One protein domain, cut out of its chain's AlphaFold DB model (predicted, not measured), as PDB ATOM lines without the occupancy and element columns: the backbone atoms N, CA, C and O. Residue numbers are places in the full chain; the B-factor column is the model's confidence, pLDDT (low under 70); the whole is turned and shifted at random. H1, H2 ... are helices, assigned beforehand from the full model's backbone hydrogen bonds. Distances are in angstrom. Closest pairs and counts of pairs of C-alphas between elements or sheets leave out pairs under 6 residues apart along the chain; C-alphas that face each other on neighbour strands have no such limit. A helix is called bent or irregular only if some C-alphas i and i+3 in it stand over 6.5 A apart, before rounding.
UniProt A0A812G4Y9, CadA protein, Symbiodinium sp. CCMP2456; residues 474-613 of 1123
ATOM      1  N   LYS A 474     184.822 186.170 228.076       53.16
ATOM      2  CA  LYS A 474     183.818 187.248 227.988       53.16
ATOM      3  C   LYS A 474     183.917 188.031 226.678       53.16
ATOM      4  O   LYS A 474     182.895 188.252 226.046       53.16
ATOM      5  N   ALA A 475     185.122 188.384 226.241       51.91
ATOM      6  CA  ALA A 475     185.356 189.064 224.970       51.91
ATOM      7  C   ALA A 475     184.960 188.189 223.769       51.91
ATOM      8  O   ALA A 475     184.364 188.673 222.814       51.91
ATOM      9  N   THR A 476     185.197 186.874 223.844       52.06
ATOM     10  CA  THR A 476     184.729 185.916 222.825       52.06
ATOM     11  C   THR A 476     183.209 185.759 222.853       52.06
ATOM     12  O   THR A 476     182.587 185.708 221.797       52.06
ATOM     13  N   ASP A 477     182.600 185.737 224.040       49.66
ATOM     14  CA  ASP A 477     181.148 185.668 224.233       49.66
ATOM     15  C   ASP A 477     180.438 186.951 223.752       49.66
ATOM     16  O   ASP A 477     179.277 186.883 223.354       49.66
ATOM     17  N   VAL A 478     181.112 188.111 223.776       45.19
ATOM     18  CA  VAL A 478     180.597 189.393 223.255       45.19
ATOM     19  C   VAL A 478     180.878 189.566 221.761       45.19
ATOM     20  O   VAL A 478     179.997 190.027 221.040       45.19
ATOM     21  N   ALA A 479     182.019 189.099 221.249       44.50
ATOM     22  CA  ALA A 479     182.255 188.988 219.806       44.50
ATOM     23  C   ALA A 479     181.281 187.989 219.137       44.50
ATOM     24  O   ALA A 479     180.904 188.159 217.982       44.50
ATOM     25  N   GLN A 480     180.814 186.979 219.881       47.62
ATOM     26  CA  GLN A 480     179.691 186.092 219.528       47.62
ATOM     27  C   GLN A 480     178.325 186.624 220.020       47.62
ATOM     28  O   GLN A 480     177.313 185.928 219.939       47.62
ATOM     29  N   GLY A 481     178.277 187.859 220.531       48.44
ATOM     30  CA  GLY A 481     177.174 188.445 221.301       48.44
ATOM     31  C   GLY A 481     175.850 188.618 220.557       48.44
ATOM     32  O   GLY A 481     174.834 188.848 221.214       48.44
ATOM     33  N   ALA A 482     175.833 188.422 219.234       48.84
ATOM     34  CA  ALA A 482     174.593 188.296 218.470       48.84
ATOM     35  C   ALA A 482     173.749 187.118 218.984       48.84
ATOM     36  O   ALA A 482     172.548 187.269 219.163       48.84
ATOM     37  N   ASP A 483     174.377 185.988 219.336       50.41
ATOM     38  CA  ASP A 483     173.667 184.821 219.869       50.41
ATOM     39  C   ASP A 483     173.426 184.931 221.382       50.41
ATOM     40  O   ASP A 483     172.390 184.495 221.862       50.41
ATOM     41  N   ARG A 484     174.324 185.534 222.178       54.81
ATOM     42  CA  ARG A 484     174.162 185.574 223.649       54.81
ATOM     43  C   ARG A 484     173.058 186.523 224.110       54.81
ATOM     44  O   ARG A 484     172.233 186.109 224.919       54.81
ATOM     45  N   ASN A 485     173.031 187.774 223.644       62.22
ATOM     46  CA  ASN A 485     171.975 188.717 224.039       62.22
ATOM     47  C   ASN A 485     170.620 188.282 223.471       62.22
ATOM     48  O   ASN A 485     169.607 188.427 224.147       62.22
ATOM     49  N   GLN A 486     170.618 187.655 222.289       61.19
ATOM     50  CA  GLN A 486     169.430 187.053 221.692       61.19
ATOM     51  C   GLN A 486     168.955 185.804 222.452       61.19
ATOM     52  O   GLN A 486     167.759 185.676 222.693       61.19
ATOM     53  N   VAL A 487     169.859 184.933 222.915       58.56
ATOM     54  CA  VAL A 487     169.534 183.781 223.774       58.56
ATOM     55  C   VAL A 487     169.072 184.232 225.156       58.56
ATOM     56  O   VAL A 487     168.114 183.674 225.669       58.56
ATOM     57  N   LEU A 488     169.688 185.250 225.762       63.03
ATOM     58  CA  LEU A 488     169.252 185.793 227.054       63.03
ATOM     59  C   LEU A 488     167.887 186.482 226.951       63.03
ATOM     60  O   LEU A 488     167.034 186.258 227.807       63.03
ATOM     61  N   LEU A 489     167.663 187.258 225.885       74.00
ATOM     62  CA  LEU A 489     166.358 187.829 225.561       74.00
ATOM     63  C   LEU A 489     165.324 186.714 225.358       74.00
ATOM     64  O   LEU A 489     164.241 186.786 225.925       74.00
ATOM     65  N   GLN A 490     165.672 185.655 224.621       70.50
ATOM     66  CA  GLN A 490     164.794 184.508 224.397       70.50
ATOM     67  C   GLN A 490     164.501 183.738 225.693       70.50
ATOM     68  O   GLN A 490     163.354 183.385 225.943       70.50
ATOM     69  N   MET A 491     165.502 183.497 226.541       67.75
ATOM     70  CA  MET A 491     165.337 182.801 227.820       67.75
ATOM     71  C   MET A 491     164.457 183.596 228.787       67.75
ATOM     72  O   MET A 491     163.601 183.007 229.441       67.75
ATOM     73  N   LEU A 492     164.640 184.918 228.862       76.94
ATOM     74  CA  LEU A 492     163.824 185.787 229.709       76.94
ATOM     75  C   LEU A 492     162.397 185.955 229.158       76.94
ATOM     76  O   LEU A 492     161.451 186.002 229.940       76.94
ATOM     77  N   ASP A 493     162.234 185.986 227.830       78.50
ATOM     78  CA  ASP A 493     160.923 186.014 227.170       78.50
ATOM     79  C   ASP A 493     160.150 184.688 227.323       78.50
ATOM     80  O   ASP A 493     158.919 184.677 227.419       78.50
ATOM     81  N   GLU A 494     160.854 183.552 227.350       77.12
ATOM     82  CA  GLU A 494     160.275 182.225 227.594       77.12
ATOM     83  C   GLU A 494     159.956 181.987 229.082       77.12
ATOM     84  O   GLU A 494     158.905 181.415 229.398       77.12
ATOM     85  N   ASP A 495     160.822 182.442 229.994       78.50
ATOM     86  CA  ASP A 495     160.658 182.287 231.439       78.50
ATOM     87  C   ASP A 495     160.932 183.587 232.222       78.50
ATOM     88  O   ASP A 495     162.074 183.877 232.588       78.50
ATOM     89  N   PRO A 496     159.879 184.345 232.586       79.00
ATOM     90  CA  PRO A 496     160.034 185.569 233.363       79.00
ATOM     91  C   PRO A 496     160.617 185.371 234.771       79.00
ATOM     92  O   PRO A 496     161.162 186.316 235.349       79.00
ATOM     93  N   ASP A 497     160.553 184.153 235.322       78.44
ATOM     94  CA  ASP A 497     161.143 183.825 236.626       78.44
ATOM     95  C   ASP A 497     162.688 183.846 236.576       78.44
ATOM     96  O   ASP A 497     163.350 184.033 237.602       78.44
ATOM     97  N   PHE A 498     163.278 183.764 235.375       75.19
ATOM     98  CA  PHE A 498     164.721 183.867 235.130       75.19
ATOM     99  C   PHE A 498     165.293 185.266 235.430       75.19
ATOM    100  O   PHE A 498     166.509 185.436 235.559       75.19
ATOM    101  N   LEU A 499     164.431 186.274 235.626       77.88
ATOM    102  CA  LEU A 499     164.822 187.644 235.961       77.88
ATOM    103  C   LEU A 499     165.792 187.705 237.151       77.88
ATOM    104  O   LEU A 499     166.745 188.479 237.127       77.88
ATOM    105  N   GLN A 500     165.590 186.887 238.188       77.75
ATOM    106  CA  GLN A 500     166.429 186.932 239.391       77.75
ATOM    107  C   GLN A 500     167.878 186.486 239.125       77.75
ATOM    108  O   GLN A 500     168.803 187.042 239.721       77.75
ATOM    109  N   GLU A 501     168.077 185.523 238.225       70.94
ATOM    110  CA  GLU A 501     169.405 185.092 237.775       70.94
ATOM    111  C   GLU A 501     170.017 186.122 236.811       70.94
ATOM    112  O   GLU A 501     171.218 186.395 236.870       70.94
ATOM    113  N   MET A 502     169.182 186.773 235.994       67.19
ATOM    114  CA  MET A 502     169.591 187.815 235.048       67.19
ATOM    115  C   MET A 502     170.037 189.122 235.701       67.19
ATOM    116  O   MET A 502     170.954 189.761 235.193       67.19
ATOM    117  N   LEU A 503     169.439 189.523 236.829       69.19
ATOM    118  CA  LEU A 503     169.791 190.776 237.507       69.19
ATOM    119  C   LEU A 503     171.293 190.846 237.841       69.19
ATOM    120  O   LEU A 503     171.891 191.908 237.724       69.19
ATOM    121  N   GLN A 504     171.921 189.720 238.193       65.19
ATOM    122  CA  GLN A 504     173.357 189.666 238.504       65.19
ATOM    123  C   GLN A 504     174.266 189.835 237.275       65.19
ATOM    124  O   GLN A 504     175.471 190.009 237.435       65.19
ATOM    125  N   GLN A 505     173.707 189.767 236.063       56.69
ATOM    126  CA  GLN A 505     174.442 189.867 234.801       56.69
ATOM    127  C   GLN A 505     174.289 191.228 234.107       56.69
ATOM    128  O   GLN A 505     174.861 191.432 233.038       56.69
ATOM    129  N   LEU A 506     173.533 192.159 234.696       57.06
ATOM    130  CA  LEU A 506     173.361 193.512 234.168       57.06
ATOM    131  C   LEU A 506     174.579 194.401 234.464       57.06
ATOM    132  O   LEU A 506     175.302 194.151 235.435       57.06
ATOM    133  N   PRO A 507     174.788 195.485 233.689       57.78
ATOM    134  CA  PRO A 507     175.747 196.521 234.055       57.78
ATOM    135  C   PRO A 507     175.497 197.011 235.481       57.78
ATOM    136  O   PRO A 507     174.351 197.253 235.867       57.78
ATOM    137  N   LYS A 508     176.574 197.191 236.253       59.78
ATOM    138  CA  LYS A 508     176.492 197.611 237.661       59.78
ATOM    139  C   LYS A 508     175.623 198.864 237.873       59.78
ATOM    140  O   LYS A 508     174.816 198.813 238.797       59.78
ATOM    141  N   PRO A 509     175.696 199.924 237.036       59.59
ATOM    142  CA  PRO A 509     174.845 201.104 237.206       59.59
ATOM    143  C   PRO A 509     173.351 200.778 237.103       59.59
ATOM    144  O   PRO A 509     172.596 201.073 238.026       59.59
ATOM    145  N   LEU A 510     172.942 200.073 236.040       65.00
ATOM    146  CA  LEU A 510     171.549 199.669 235.830       65.00
ATOM    147  C   LEU A 510     171.072 198.705 236.926       65.00
ATOM    148  O   LEU A 510     169.960 198.839 237.431       65.00
ATOM    149  N   TYR A 511     171.919 197.755 237.335       73.75
ATOM    150  CA  TYR A 511     171.630 196.844 238.440       73.75
ATOM    151  C   TYR A 511     171.398 197.594 239.757       73.75
ATOM    152  O   TYR A 511     170.397 197.344 240.432       73.75
ATOM    153  N   TRP A 512     172.297 198.507 240.135       73.44
ATOM    154  CA  TRP A 512     172.179 199.287 241.369       73.44
ATOM    155  C   TRP A 512     170.941 200.174 241.361       73.44
ATOM    156  O   TRP A 512     170.254 200.255 242.377       73.44
ATOM    157  N   GLU A 513     170.609 200.767 240.218       77.31
ATOM    158  CA  GLU A 513     169.420 201.595 240.061       77.31
ATOM    159  C   GLU A 513     168.136 200.784 240.274       77.31
ATOM    160  O   GLU A 513     167.399 201.053 241.223       77.31
ATOM    161  N   ILE A 514     167.899 199.724 239.489       79.12
ATOM    162  CA  ILE A 514     166.641 198.954 239.553       79.12
ATOM    163  C   ILE A 514     166.492 198.132 240.846       79.12
ATOM    164  O   ILE A 514     165.386 197.695 241.200       79.12
ATOM    165  N   THR A 515     167.591 197.899 241.574       81.06
ATOM    166  CA  THR A 515     167.584 197.234 242.889       81.06
ATOM    167  C   THR A 515     167.559 198.199 244.076       81.06
ATOM    168  O   THR A 515     167.357 197.744 245.205       81.06
ATOM    169  N   SER A 516     167.687 199.508 243.844       84.44
ATOM    170  CA  SER A 516     167.702 200.517 244.905       84.44
ATOM    171  C   SER A 516     166.354 200.674 245.623       84.44
ATOM    172  O   SER A 516     165.272 200.403 245.090       84.44
ATOM    173  N   LEU A 517     166.429 201.169 246.864       84.06
ATOM    174  CA  LEU A 517     165.265 201.572 247.661       84.06
ATOM    175  C   LEU A 517     164.534 202.773 247.041       84.06
ATOM    176  O   LEU A 517     163.308 202.851 247.129       84.06
ATOM    177  N   ASP A 518     165.271 203.674 246.393       80.06
ATOM    178  CA  ASP A 518     164.712 204.860 245.743       80.06
ATOM    179  C   ASP A 518     163.912 204.483 244.495       80.06
ATOM    180  O   ASP A 518     162.787 204.954 244.330       80.06
ATOM    181  N   PHE A 519     164.412 203.544 243.687       84.31
ATOM    182  CA  PHE A 519     163.665 202.976 242.566       84.31
ATOM    183  C   PHE A 519     162.393 202.270 243.039       84.31
ATOM    184  O   PHE A 519     161.312 202.491 242.496       84.31
ATOM    185  N   GLN A 520     162.480 201.475 244.112       85.19
ATOM    186  CA  GLN A 520     161.298 200.841 244.700       85.19
ATOM    187  C   GLN A 520     160.251 201.877 245.137       85.19
ATOM    188  O   GLN A 520     159.053 201.675 244.918       85.19
ATOM    189  N   LYS A 521     160.687 202.989 245.735       84.25
ATOM    190  CA  LYS A 521     159.807 204.091 246.126       84.25
ATOM    191  C   LYS A 521     159.192 204.779 244.903       84.25
ATOM    192  O   LYS A 521     157.980 204.972 244.886       84.25
ATOM    193  N   ALA A 522     159.982 205.057 243.867       83.75
ATOM    194  CA  ALA A 522     159.525 205.673 242.624       83.75
ATOM    195  C   ALA A 522     158.503 204.799 241.875       83.75
ATOM    196  O   ALA A 522     157.484 205.311 241.412       83.75
ATOM    197  N   CYS A 523     158.698 203.474 241.833       85.94
ATOM    198  CA  CYS A 523     157.693 202.548 241.308       85.94
ATOM    199  C   CYS A 523     156.379 202.645 242.087       85.94
ATOM    200  O   CYS A 523     155.303 202.660 241.494       85.94
ATOM    201  N   MET A 524     156.443 202.704 243.420       84.00
ATOM    202  CA  MET A 524     155.235 202.802 244.237       84.00
ATOM    203  C   MET A 524     154.530 204.136 244.038       84.00
ATOM    204  O   MET A 524     153.328 204.138 243.799       84.00
ATOM    205  N   ASP A 525     155.251 205.251 244.074       85.06
ATOM    206  CA  ASP A 525     154.668 206.580 243.890       85.06
ATOM    207  C   ASP A 525     154.060 206.734 242.482       85.06
ATOM    208  O   ASP A 525     152.931 207.209 242.344       85.06
ATOM    209  N   GLY A 526     154.741 206.222 241.451       83.56
ATOM    210  CA  GLY A 526     154.228 206.175 240.081       83.56
ATOM    211  C   GLY A 526     152.990 205.286 239.921       83.56
ATOM    212  O   GLY A 526     152.036 205.668 239.243       83.56
ATOM    213  N   PHE A 527     152.941 204.136 240.602       84.88
ATOM    214  CA  PHE A 527     151.752 203.279 240.609       84.88
ATOM    215  C   PHE A 527     150.554 203.973 241.268       84.88
ATOM    216  O   PHE A 527     149.447 203.913 240.739       84.88
ATOM    217  N   LYS A 528     150.758 204.668 242.397       84.12
ATOM    218  CA  LYS A 528     149.689 205.432 243.068       84.12
ATOM    219  C   LYS A 528     149.156 206.551 242.181       84.12
ATOM    220  O   LYS A 528     147.945 206.740 242.099       84.12
ATOM    221  N   ALA A 529     150.047 207.253 241.481       82.31
ATOM    222  CA  ALA A 529     149.657 208.282 240.524       82.31
ATOM    223  C   ALA A 529     148.794 207.710 239.382       82.31
ATOM    224  O   ALA A 529     147.824 208.345 238.975       82.31
ATOM    225  N   ALA A 530     149.096 206.494 238.913       80.56
ATOM    226  CA  ALA A 530     148.305 205.808 237.890       80.56
ATOM    227  C   ALA A 530     146.980 205.212 238.421       80.56
ATOM    228  O   ALA A 530     145.998 205.160 237.682       80.56
ATOM    229  N   ALA A 531     146.935 204.773 239.686       76.94
ATOM    230  CA  ALA A 531     145.775 204.131 240.321       76.94
ATOM    231  C   ALA A 531     144.760 205.112 240.950       76.94
ATOM    232  O   ALA A 531     143.609 204.733 241.170       76.94
ATOM    233  N   GLY A 532     145.176 206.351 241.238       72.31
ATOM    234  CA  GLY A 532     144.401 207.354 241.978       72.31
ATOM    235  C   GLY A 532     144.705 207.376 243.487       72.31
ATOM    236  O   GLY A 532     145.197 206.398 244.044       72.31
ATOM    237  N   GLU A 533     144.406 208.501 244.155       61.91
ATOM    238  CA  GLU A 533     144.805 208.797 245.552       61.91
ATOM    239  C   GLU A 533     144.260 207.809 246.612       61.91
ATOM    240  O   GLU A 533     144.861 207.676 247.678       61.91
ATOM    241  N   ASP A 534     143.191 207.062 246.306       63.28
ATOM    242  CA  ASP A 534     142.543 206.073 247.189       63.28
ATOM    243  C   ASP A 534     143.005 204.619 246.913       63.28
ATOM    244  O   ASP A 534     142.207 203.678 246.910       63.28
ATOM    245  N   CYS A 535     144.289 204.405 246.605       65.81
ATOM    246  CA  CYS A 535     144.810 203.071 246.297       65.81
ATOM    247  C   CYS A 535     145.096 202.227 247.561       65.81
ATOM    248  O   CYS A 535     145.935 202.578 248.394       65.81
ATOM    249  N   ASP A 536     144.460 201.059 247.656       68.06
ATOM    250  CA  ASP A 536     144.718 200.046 248.684       68.06
ATOM    251  C   ASP A 536     145.611 198.919 248.124       68.06
ATOM    252  O   ASP A 536     145.818 198.798 246.918       68.06
ATOM    253  N   ALA A 537     146.117 198.023 248.983       63.56
ATOM    254  CA  ALA A 537     146.993 196.909 248.572       63.56
ATOM    255  C   ALA A 537     146.371 195.947 247.530       63.56
ATOM    256  O   ALA A 537     147.093 195.164 246.917       63.56
ATOM    257  N   GLY A 538     145.046 195.991 247.345       65.25
ATOM    258  CA  GLY A 538     144.307 195.211 246.348       65.25
ATOM    259  C   GLY A 538     143.880 195.994 245.100       65.25
ATOM    260  O   GLY A 538     143.175 195.426 244.268       65.25
ATOM    261  N   SER A 539     144.247 197.274 244.969       76.88
ATOM    262  CA  SER A 539     143.949 198.068 243.773       76.88
ATOM    263  C   SER A 539     144.689 197.505 242.562       76.88
ATOM    264  O   SER A 539     145.854 197.130 242.668       76.88
ATOM    265  N   THR A 540     144.030 197.452 241.406       79.44
ATOM    266  CA  THR A 540     144.645 196.975 240.166       79.44
ATOM    267  C   THR A 540     144.573 198.033 239.076       79.44
ATOM    268  O   THR A 540     143.574 198.741 238.946       79.44
ATOM    269  N   VAL A 541     145.650 198.156 238.300       79.38
ATOM    270  CA  VAL A 541     145.766 199.130 237.205       79.38
ATOM    271  C   VAL A 541     145.954 198.381 235.888       79.38
ATOM    272  O   VAL A 541     146.700 197.394 235.858       79.38
ATOM    273  N   PRO A 542     145.274 198.799 234.801       74.69
ATOM    274  CA  PRO A 542     145.485 198.197 233.503       74.69
ATOM    275  C   PRO A 542     146.883 198.526 232.962       74.69
ATOM    276  O   PRO A 542     147.401 199.624 233.181       74.69
ATOM    277  N   PRO A 543     147.480 197.612 232.194       66.31
ATOM    278  CA  PRO A 543     148.908 197.662 231.906       66.31
ATOM    279  C   PRO A 543     149.352 198.890 231.080       66.31
ATOM    280  O   PRO A 543     150.396 199.481 231.350       66.31
ATOM    281  N   GLY A 544     148.515 199.357 230.145       69.50
ATOM    282  CA  GLY A 544     148.792 200.547 229.324       69.50
ATOM    283  C   GLY A 544     148.943 201.852 230.121       69.50
ATOM    284  O   GLY A 544     149.647 202.760 229.690       69.50
ATOM    285  N   MET A 545     148.360 201.940 231.322       78.25
ATOM    286  CA  MET A 545     148.513 203.118 232.191       78.25
ATOM    287  C   MET A 545     149.856 203.156 232.934       78.25
ATOM    288  O   MET A 545     150.205 204.187 233.505       78.25
ATOM    289  N   LEU A 546     150.620 202.058 232.919       80.56
ATOM    290  CA  LEU A 546     151.913 201.943 233.596       80.56
ATOM    291  C   LEU A 546     153.102 202.227 232.661       80.56
ATOM    292  O   LEU A 546     154.197 202.500 233.144       80.56
ATOM    293  N   VAL A 547     152.895 202.243 231.338       82.06
ATOM    294  CA  VAL A 547     153.932 202.564 230.332       82.06
ATOM    295  C   VAL A 547     154.565 203.947 230.550       82.06
ATOM    296  O   VAL A 547     155.794 204.039 230.520       82.06
ATOM    297  N   PRO A 548     153.799 205.028 230.819       83.62
ATOM    298  CA  PRO A 548     154.388 206.338 231.096       83.62
ATOM    299  C   PRO A 548     155.238 206.331 232.368       83.62
ATOM    300  O   PRO A 548     156.282 206.972 232.408       83.62
ATOM    301  N   VAL A 549     154.824 205.561 233.381       84.81
ATOM    302  CA  VAL A 549     155.559 205.408 234.642       84.81
ATOM    303  C   VAL A 549     156.877 204.673 234.403       84.81
ATOM    304  O   VAL A 549     157.915 205.126 234.867       84.81
ATOM    305  N   ILE A 550     156.865 203.579 233.635       83.81
ATOM    306  CA  ILE A 550     158.082 202.827 233.294       83.81
ATOM    307  C   ILE A 550     159.047 203.700 232.482       83.81
ATOM    308  O   ILE A 550     160.222 203.754 232.821       83.81
ATOM    309  N   ASN A 551     158.564 204.434 231.473       82.56
ATOM    310  CA  ASN A 551     159.410 205.341 230.687       82.56
ATOM    311  C   ASN A 551     159.961 206.515 231.512       82.56
ATOM    312  O   ASN A 551     161.071 206.970 231.253       82.56
ATOM    313  N   GLN A 552     159.227 206.985 232.523       83.56
ATOM    314  CA  GLN A 552     159.731 207.980 233.469       83.56
ATOM    315  C   GLN A 552     160.838 207.404 234.366       83.56
ATOM    316  O   GLN A 552     161.811 208.096 234.647       83.56
ATOM    317  N   LEU A 553     160.719 206.137 234.779       79.69
ATOM    318  CA  LEU A 553     161.742 205.440 235.565       79.69
ATOM    319  C   LEU A 553     163.044 205.205 234.784       79.69
ATOM    320  O   LEU A 553     164.072 205.024 235.420       79.69
ATOM    321  N   ILE A 554     163.010 205.213 233.445       72.81
ATOM    322  CA  ILE A 554     164.194 205.002 232.593       72.81
ATOM    323  C   ILE A 554     164.606 206.227 231.770       72.81
ATOM    324  O   ILE A 554     165.369 206.090 230.823       72.81
ATOM    325  N   GLN A 555     164.128 207.428 232.106       71.88
ATOM    326  CA  GLN A 555     164.348 208.639 231.299       71.88
ATOM    327  C   GLN A 555     165.835 208.968 231.036       71.88
ATOM    328  O   GLN A 555     166.141 209.651 230.061       71.88
ATOM    329  N   VAL A 556     166.740 208.492 231.893       57.97
ATOM    330  CA  VAL A 556     168.195 208.712 231.811       57.97
ATOM    331  C   VAL A 556     168.896 207.663 230.924       57.97
ATOM    332  O   VAL A 556     170.052 207.840 230.555       57.97
ATOM    333  N   HIS A 557     168.205 206.582 230.547       62.09
ATOM    334  CA  HIS A 557     168.754 205.488 229.740       62.09
ATOM    335  C   HIS A 557     168.518 205.708 228.237       62.09
ATOM    336  O   HIS A 557     167.530 206.332 227.845       62.09
ATOM    337  N   PRO A 558     169.379 205.154 227.360       56.22
ATOM    338  CA  PRO A 558     169.331 205.415 225.916       56.22
ATOM    339  C   PRO A 558     168.166 204.722 225.187       56.22
ATOM    340  O   PRO A 558     167.970 204.935 223.992       56.22
ATOM    341  N   PHE A 559     167.380 203.898 225.887       71.62
ATOM    342  CA  PHE A 559     166.282 203.123 225.318       71.62
ATOM    343  C   PHE A 559     164.927 203.545 225.890       71.62
ATOM    344  O   PHE A 559     164.801 203.944 227.046       71.62
ATOM    345  N   LYS A 560     163.886 203.428 225.064       78.50
ATOM    346  CA  LYS A 560     162.488 203.666 225.446       78.50
ATOM    347  C   LYS A 560     161.682 202.404 225.209       78.50
ATOM    348  O   LYS A 560     161.976 201.650 224.288       78.50
ATOM    349  N   ILE A 561     160.640 202.213 226.008       81.00
ATOM    350  CA  ILE A 561     159.729 201.079 225.856       81.00
ATOM    351  C   ILE A 561     158.435 201.600 225.239       81.00
ATOM    352  O   ILE A 561     157.731 202.420 225.838       81.00
ATOM    353  N   SER A 562     158.120 201.146 224.028       81.06
ATOM    354  CA  SER A 562     156.864 201.500 223.366       81.06
ATOM    355  C   SER A 562     155.664 200.849 224.064       81.06
ATOM    356  O   SER A 562     155.795 199.853 224.780       81.06
ATOM    357  N   GLU A 563     154.463 201.389 223.845       77.81
ATOM    358  CA  GLU A 563     153.231 200.785 224.374       77.81
ATOM    359  C   GLU A 563     153.050 199.345 223.858       77.81
ATOM    360  O   GLU A 563     152.651 198.456 224.609       77.81
ATOM    361  N   GLU A 564     153.429 199.083 222.606       79.25
ATOM    362  CA  GLU A 564     153.390 197.752 221.992       79.25
ATOM    363  C   GLU A 564     154.395 196.783 222.632       79.25
ATOM    364  O   GLU A 564     154.025 195.659 222.968       79.25
ATOM    365  N   GLN A 565     155.637 197.225 222.866       80.31
ATOM    366  CA  GLN A 565     156.676 196.429 223.531       80.31
ATOM    367  C   GLN A 565     156.294 196.115 224.976       80.31
ATOM    368  O   GLN A 565     156.366 194.964 225.401       80.31
ATOM    369  N   CYS A 566     155.808 197.109 225.723       78.94
ATOM    370  CA  CYS A 566     155.357 196.886 227.090       78.94
ATOM    371  C   CYS A 566     154.193 195.888 227.121       78.94
ATOM    372  O   CYS A 566     154.197 194.964 227.931       78.94
ATOM    373  N   ASN A 567     153.206 196.035 226.227       76.25
ATOM    374  CA  ASN A 567     152.078 195.104 226.126       76.25
ATOM    375  C   ASN A 567     152.539 193.682 225.772       76.25
ATOM    376  O   ASN A 567     152.013 192.712 226.322       76.25
ATOM    377  N   HIS A 568     153.547 193.550 224.906       79.56
ATOM    378  CA  HIS A 568     154.164 192.269 224.582       79.56
ATOM    379  C   HIS A 568     154.833 191.638 225.811       79.56
ATOM    380  O   HIS A 568     154.463 190.525 226.191       79.56
ATOM    381  N   PHE A 569     155.712 192.367 226.503       84.44
ATOM    382  CA  PHE A 569     156.389 191.896 227.717       84.44
ATOM    383  C   PHE A 569     155.387 191.479 228.801       84.44
ATOM    384  O   PHE A 569     155.516 190.424 229.418       84.44
ATOM    385  N   MET A 570     154.321 192.259 228.973       75.12
ATOM    386  CA  MET A 570     153.275 191.983 229.956       75.12
ATOM    387  C   MET A 570     152.442 190.751 229.608       75.12
ATOM    388  O   MET A 570     152.077 190.006 230.512       75.12
ATOM    389  N   SER A 571     152.194 190.477 228.324       75.50
ATOM    390  CA  SER A 571     151.508 189.245 227.902       75.50
ATOM    391  C   SER A 571     152.295 187.970 228.235       75.50
ATOM    392  O   SER A 571     151.706 186.903 228.396       75.50
ATOM    393  N   ARG A 572     153.624 188.084 228.348       75.75
ATOM    394  CA  ARG A 572     154.541 186.985 228.683       75.75
ATOM    395  C   ARG A 572     154.715 186.846 230.195       75.75
ATOM    396  O   ARG A 572     154.734 185.729 230.707       75.75
ATOM    397  N   TRP A 573     154.742 187.977 230.901       76.50
ATOM    398  CA  TRP A 573     154.761 188.057 232.362       76.50
ATOM    399  C   TRP A 573     153.456 187.550 233.010       76.50
ATOM    400  O   TRP A 573     153.482 186.753 233.948       76.50
ATOM    401  N   ASP A 574     152.296 187.979 232.503       74.19
ATOM    402  CA  ASP A 574     150.968 187.639 233.031       74.19
ATOM    403  C   ASP A 574     150.467 186.288 232.490       74.19
ATOM    404  O   ASP A 574     149.538 186.202 231.681       74.19
ATOM    405  N   ARG A 575     151.083 185.201 232.972       63.06
ATOM    406  CA  ARG A 575     150.754 183.806 232.609       63.06
ATOM    407  C   ARG A 575     149.281 183.428 232.855       63.06
ATOM    408  O   ARG A 575     148.795 182.463 232.267       63.06
ATOM    409  N   GLU A 576     148.575 184.164 233.718       66.06
ATOM    410  CA  GLU A 576     147.166 183.933 234.072       66.06
ATOM    411  C   GLU A 576     146.181 184.836 233.302       66.06
ATOM    412  O   GLU A 576     144.969 184.681 233.474       66.06
ATOM    413  N   LEU A 577     146.669 185.734 232.430       61.69
ATOM    414  CA  LEU A 577     145.871 186.683 231.635       61.69
ATOM    415  C   LEU A 577     144.908 187.530 232.489       61.69
ATOM    416  O   LEU A 577     143.768 187.799 232.094       61.69
ATOM    417  N   LYS A 578     145.352 187.955 233.675       69.25
ATOM    418  CA  LYS A 578     144.585 188.822 234.583       69.25
ATOM    419  C   LYS A 578     144.351 190.217 234.006       69.25
ATOM    420  O   LYS A 578     143.383 190.868 234.397       69.25
ATOM    421  N   ASN A 579     145.218 190.674 233.101       67.81
ATOM    422  CA  ASN A 579     145.185 191.981 232.444       67.81
ATOM    423  C   ASN A 579     145.071 193.164 233.429       67.81
ATOM    424  O   ASN A 579     144.451 194.189 233.136       67.81
ATOM    425  N   SER A 580     145.620 193.000 234.633       75.62
ATOM    426  CA  SER A 580     145.619 194.010 235.690       75.62
ATOM    427  C   SER A 580     146.755 193.723 236.673       75.62
ATOM    428  O   SER A 580     147.027 192.559 236.960       75.62
ATOM    429  N   VAL A 581     147.432 194.769 237.152       80.25
ATOM    430  CA  VAL A 581     148.654 194.659 237.970       80.25
ATOM    431  C   VAL A 581     148.395 195.230 239.358       80.25
ATOM    432  O   VAL A 581     147.848 196.329 239.463       80.25
ATOM    433  N   THR A 582     148.774 194.510 240.416       83.19
ATOM    434  CA  THR A 582     148.733 195.014 241.802       83.19
ATOM    435  C   THR A 582     150.010 195.792 242.172       83.19
ATOM    436  O   THR A 582     151.057 195.584 241.550       83.19
ATOM    437  N   PRO A 583     150.003 196.630 243.231       77.38
ATOM    438  CA  PRO A 583     151.204 197.334 243.688       77.38
ATOM    439  C   PRO A 583     152.370 196.390 244.018       77.38
ATOM    440  O   PRO A 583     153.526 196.717 243.770       77.38
ATOM    441  N   ALA A 584     152.076 195.205 244.562       73.81
ATOM    442  CA  ALA A 584     153.094 194.220 244.925       73.81
ATOM    443  C   ALA A 584     153.758 193.574 243.696       73.81
ATOM    444  O   ALA A 584     154.938 193.233 243.741       73.81
ATOM    445  N   GLU A 585     153.013 193.431 242.598       81.50
ATOM    446  CA  GLU A 585     153.499 192.856 241.338       81.50
ATOM    447  C   GLU A 585     154.223 193.898 240.476       81.50
ATOM    448  O   GLU A 585     155.150 193.549 239.742       81.50
ATOM    449  N   PHE A 586     153.857 195.181 240.593       85.44
ATOM    450  CA  PHE A 586     154.390 196.241 239.736       85.44
ATOM    451  C   PHE A 586     155.908 196.404 239.832       85.44
ATOM    452  O   PHE A 586     156.553 196.616 238.814       85.44
ATOM    453  N   LEU A 587     156.500 196.262 241.021       84.38
ATOM    454  CA  LEU A 587     157.955 196.380 241.181       84.38
ATOM    455  C   LEU A 587     158.706 195.332 240.350       84.38
ATOM    456  O   LEU A 587     159.723 195.632 239.725       84.38
ATOM    457  N   LEU A 588     158.212 194.095 240.363       83.19
ATOM    458  CA  LEU A 588     158.845 192.989 239.658       83.19
ATOM    459  C   LEU A 588     158.599 193.102 238.146       83.19
ATOM    460  O   LEU A 588     159.524 192.905 237.363       83.19
ATOM    461  N   LEU A 589     157.399 193.544 237.757       85.50
ATOM    462  CA  LEU A 589     157.054 193.831 236.369       85.50
ATOM    463  C   LEU A 589     157.874 194.994 235.785       85.50
ATOM    464  O   LEU A 589     158.360 194.895 234.664       85.50
ATOM    465  N   ALA A 590     158.065 196.081 236.534       85.56
ATOM    466  CA  ALA A 590     158.875 197.216 236.100       85.56
ATOM    467  C   ALA A 590     160.329 196.786 235.866       85.56
ATOM    468  O   ALA A 590     160.896 197.090 234.821       85.56
ATOM    469  N   ARG A 591     160.908 195.995 236.781       87.44
ATOM    470  CA  ARG A 591     162.247 195.407 236.601       87.44
ATOM    471  C   ARG A 591     162.322 194.533 235.352       87.44
ATOM    472  O   ARG A 591     163.255 194.682 234.574       87.44
ATOM    473  N   TYR A 592     161.337 193.665 235.142       87.50
ATOM    474  CA  TYR A 592     161.269 192.814 233.958       87.50
ATOM    475  C   TYR A 592     161.214 193.623 232.657       87.50
ATOM    476  O   TYR A 592     162.031 193.402 231.768       87.50
ATOM    477  N   CYS A 593     160.306 194.598 232.560       85.44
ATOM    478  CA  CYS A 593     160.154 195.430 231.366       85.44
ATOM    479  C   CYS A 593     161.425 196.228 231.052       85.44
ATOM    480  O   CYS A 593     161.808 196.320 229.891       85.44
ATOM    481  N   ILE A 594     162.097 196.773 232.071       84.31
ATOM    482  CA  ILE A 594     163.344 197.533 231.900       84.31
ATOM    483  C   ILE A 594     164.471 196.628 231.397       84.31
ATOM    484  O   ILE A 594     165.179 197.000 230.466       84.31
ATOM    485  N   VAL A 595     164.610 195.422 231.955       81.69
ATOM    486  CA  VAL A 595     165.626 194.454 231.516       81.69
ATOM    487  C   VAL A 595     165.350 193.954 230.096       81.69
ATOM    488  O   VAL A 595     166.269 193.905 229.282       81.69
ATOM    489  N   MET A 596     164.093 193.651 229.766       82.19
ATOM    490  CA  MET A 596     163.681 193.276 228.408       82.19
ATOM    491  C   MET A 596     163.919 194.410 227.403       82.19
ATOM    492  O   MET A 596     164.442 194.169 226.317       82.19
ATOM    493  N   GLY A 597     163.589 195.652 227.771       81.06
ATOM    494  CA  GLY A 597     163.836 196.838 226.948       81.06
ATOM    495  C   GLY A 597     165.325 197.077 226.696       81.06
ATOM    496  O   GLY A 597     165.721 197.308 225.557       81.06
ATOM    497  N   TYR A 598     166.154 196.929 227.729       76.44
ATOM    498  CA  TYR A 598     167.610 197.034 227.627       76.44
ATOM    499  C   TYR A 598     168.206 195.961 226.704       76.44
ATOM    500  O   TYR A 598     168.983 196.277 225.806       76.44
ATOM    501  N   LEU A 599     167.812 194.692 226.871       72.75
ATOM    502  CA  LEU A 599     168.288 193.594 226.020       72.75
ATOM    503  C   LEU A 599     167.834 193.754 224.563       72.75
ATOM    504  O   LEU A 599     168.616 193.499 223.651       72.75
ATOM    505  N   THR A 600     166.604 194.222 224.344       80.06
ATOM    506  CA  THR A 600     166.080 194.519 223.001       80.06
ATOM    507  C   THR A 600     166.895 195.632 222.338       80.06
ATOM    508  O   THR A 600     167.350 195.467 221.211       80.06
ATOM    509  N   TYR A 601     167.177 196.718 223.065       74.94
ATOM    510  CA  TYR A 601     168.007 197.825 222.583       74.94
ATOM    511  C   TYR A 601     169.423 197.382 222.189       74.94
ATOM    512  O   TYR A 601     169.931 197.815 221.154       74.94
ATOM    513  N   LEU A 602     170.045 196.503 222.981       62.25
ATOM    514  CA  LEU A 602     171.373 195.961 222.682       62.25
ATOM    515  C   LEU A 602     171.392 195.090 221.420       62.25
ATOM    516  O   LEU A 602     172.366 195.135 220.676       62.25
ATOM    517  N   VAL A 603     170.341 194.297 221.190       67.50
ATOM    518  CA  VAL A 603     170.208 193.459 219.986       67.50
ATOM    519  C   VAL A 603     169.934 194.320 218.747       67.50
ATOM    520  O   VAL A 603     170.461 194.039 217.676       67.50
ATOM    521  N   GLU A 604     169.144 195.388 218.878       69.19
ATOM    522  CA  GLU A 604     168.773 196.267 217.760       69.19
ATOM    523  C   GLU A 604     169.891 197.237 217.333       69.19
ATOM    524  O   GLU A 604     169.985 197.564 216.153       69.19
ATOM    525  N   ASN A 605     170.756 197.682 218.256       56.94
ATOM    526  CA  ASN A 605     171.812 198.680 217.991       56.94
ATOM    527  C   ASN A 605     173.232 198.085 217.932       56.94
ATOM    528  O   ASN A 605     174.225 198.805 218.054       56.94
ATOM    529  N   GLN A 606     173.341 196.771 217.741       54.28
ATOM    530  CA  GLN A 606     174.591 196.018 217.851       54.28
ATOM    531  C   GLN A 606     175.672 196.440 216.833       54.28
ATOM    532  O   GLN A 606     176.848 196.520 217.189       54.28
ATOM    533  N   ASP A 607     175.281 196.763 215.597       44.38
ATOM    534  CA  ASP A 607     176.211 197.199 214.543       44.38
ATOM    535  C   ASP A 607     176.746 198.623 214.786       44.38
ATOM    536  O   ASP A 607     177.903 198.913 214.484       44.38
ATOM    537  N   ALA A 608     175.935 199.503 215.383       45.44
ATOM    538  CA  ALA A 608     176.335 200.867 215.736       45.44
ATOM    539  C   ALA A 608     177.288 200.885 216.944       45.44
ATOM    540  O   ALA A 608     178.297 201.584 216.925       45.44
ATOM    541  N   LEU A 609     177.021 200.045 217.951       43.97
ATOM    542  CA  LEU A 609     177.869 199.914 219.139       43.97
ATOM    543  C   LEU A 609     179.257 199.332 218.805       43.97
ATOM    544  O   LEU A 609     180.257 199.744 219.386       43.97
ATOM    545  N   MET A 610     179.330 198.389 217.856       38.59
ATOM    546  CA  MET A 610     180.603 197.851 217.359       38.59
ATOM    547  C   MET A 610     181.357 198.864 216.487       38.59
ATOM    548  O   MET A 610     182.578 198.949 216.590       38.59
ATOM    549  N   ALA A 611     180.657 199.667 215.679       39.56
ATOM    550  CA  ALA A 611     181.276 200.734 214.890       39.56
ATOM    551  C   ALA A 611     181.921 201.822 215.771       39.56
ATOM    552  O   ALA A 611     183.019 202.278 215.462       39.56
ATOM    553  N   ASP A 612     181.299 202.189 216.896       40.38
ATOM    554  CA  ASP A 612     181.866 203.167 217.834       40.38
ATOM    555  C   ASP A 612     183.131 202.670 218.548       40.38
ATOM    556  O   ASP A 612     184.040 203.462 218.791       40.38
ATOM    557  N   VAL A 613     183.245 201.363 218.799       40.06
ATOM    558  CA  VAL A 613     184.444 200.744 219.392       40.06
ATOM    559  C   VAL A 613     185.581 200.591 218.372       40.06
ATOM    560  O   VAL A 613     186.748 200.707 218.741       40.06
TER     561      VAL A 613
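AT A GLANCE: This is residues 474 to 613 of the 1123 residues of the protein "CadA protein" of Symbiodinium sp. CCMP2456 (UniProt A0A812G4Y9). A long helix, H8, runs through the middle of an elongated body, with H2 packed beside its later part, H7 crossing it, and the helical hairpin of H5 and H6 crossing its earlier part. The short H1 and H9 lie toward one end of the long axis, and the loop of residues 532 to 546 lies toward the other. The printed part has 140 residues, with nine named helices in the order H1 to H9 and no named strand; the class is all helix. It is compact, with a radius of gyration of the C-alphas of 15.6 A, and spans 52 by 29 by 25 A.

HOW THE PARTS SIT: H8, residues 583 to 604, is the hub, touching four helices. H2, residues 481 to 494, touches residues 596 to 603 of H8 alone, at a shallow tilt of 27 degrees, opposite ways; the closest C-alphas, of Leu 489 and Leu 599, are 6.1 A apart. H7, residues 563 to 573, touches H8 at a steep tilt of 64 degrees, the closest C-alphas being those of Phe 569 and Cys 593, 6.3 A apart. H5, residues 517 to 531, touches residues 583 to 590 of H8 alone, about perpendicular at 74 degrees, with the C-alphas of Cys 523 and Leu 587 closest at 6.2 A. H6, residues 547 to 553, forms a helical hairpin with H5, the C-alphas of Gly 526 and Val 549 being closest at 5.7 A. H6 only just touches H8, with 3 pairs of C-alphas within 8 A, the closest being Ile 550 and Ala 590 at 6.3 A. H3, residues 496 to 503, touches H2 only at the corner, and only just, with 3 pairs of C-alphas within 8 A, the closest being Leu 492 and Phe 498 at 5.8 A. H4, residues 508 to 515, is close to H8 but not clearly touching; the closest C-alphas, of Ile 514 and Arg 591, are 6.4 A apart. H1, residues 474 to 479, is close to H2 but not clearly touching, with Asp 477 and Arg 484 closest at 7.0 A between C-alphas. H9, residues 606 to 613, and H8 meet only through their link. Each O i to N i+4 pair is within hydrogen-bond range in H1, H4, H5, H6, H7 and H9; the counts are 9 of 10 in H2, 2 of 4 in H3 and 16 of 18 in H8.

IN THESE COORDINATES: H8 is 31.3 A from C-alpha 583 at (151.204, 197.334, 243.688) to C-alpha 604 at (168.773, 196.267, 217.760). H5 is 21.0 A long, H2 19.1 A and H7 15.1 A. H1 begins with C-alpha 474 at (183.818, 187.248, 227.988). H3 and H8 are irregular, only just: C-alphas 497 and 500 are 6.7 A apart, and C-alphas 584 and 587 are 6.50 A apart.

THE WHOLE: The two C-alphas farthest apart, of Thr 476 and Asp 534, are 52.7 A apart. The printed part has no cut. The link from H5 to H6, 15 residues, is long. The mean pLDDT of the printed part is 71.3, and 53 residues are under 70, among them 474 to 488 and 602 to 613.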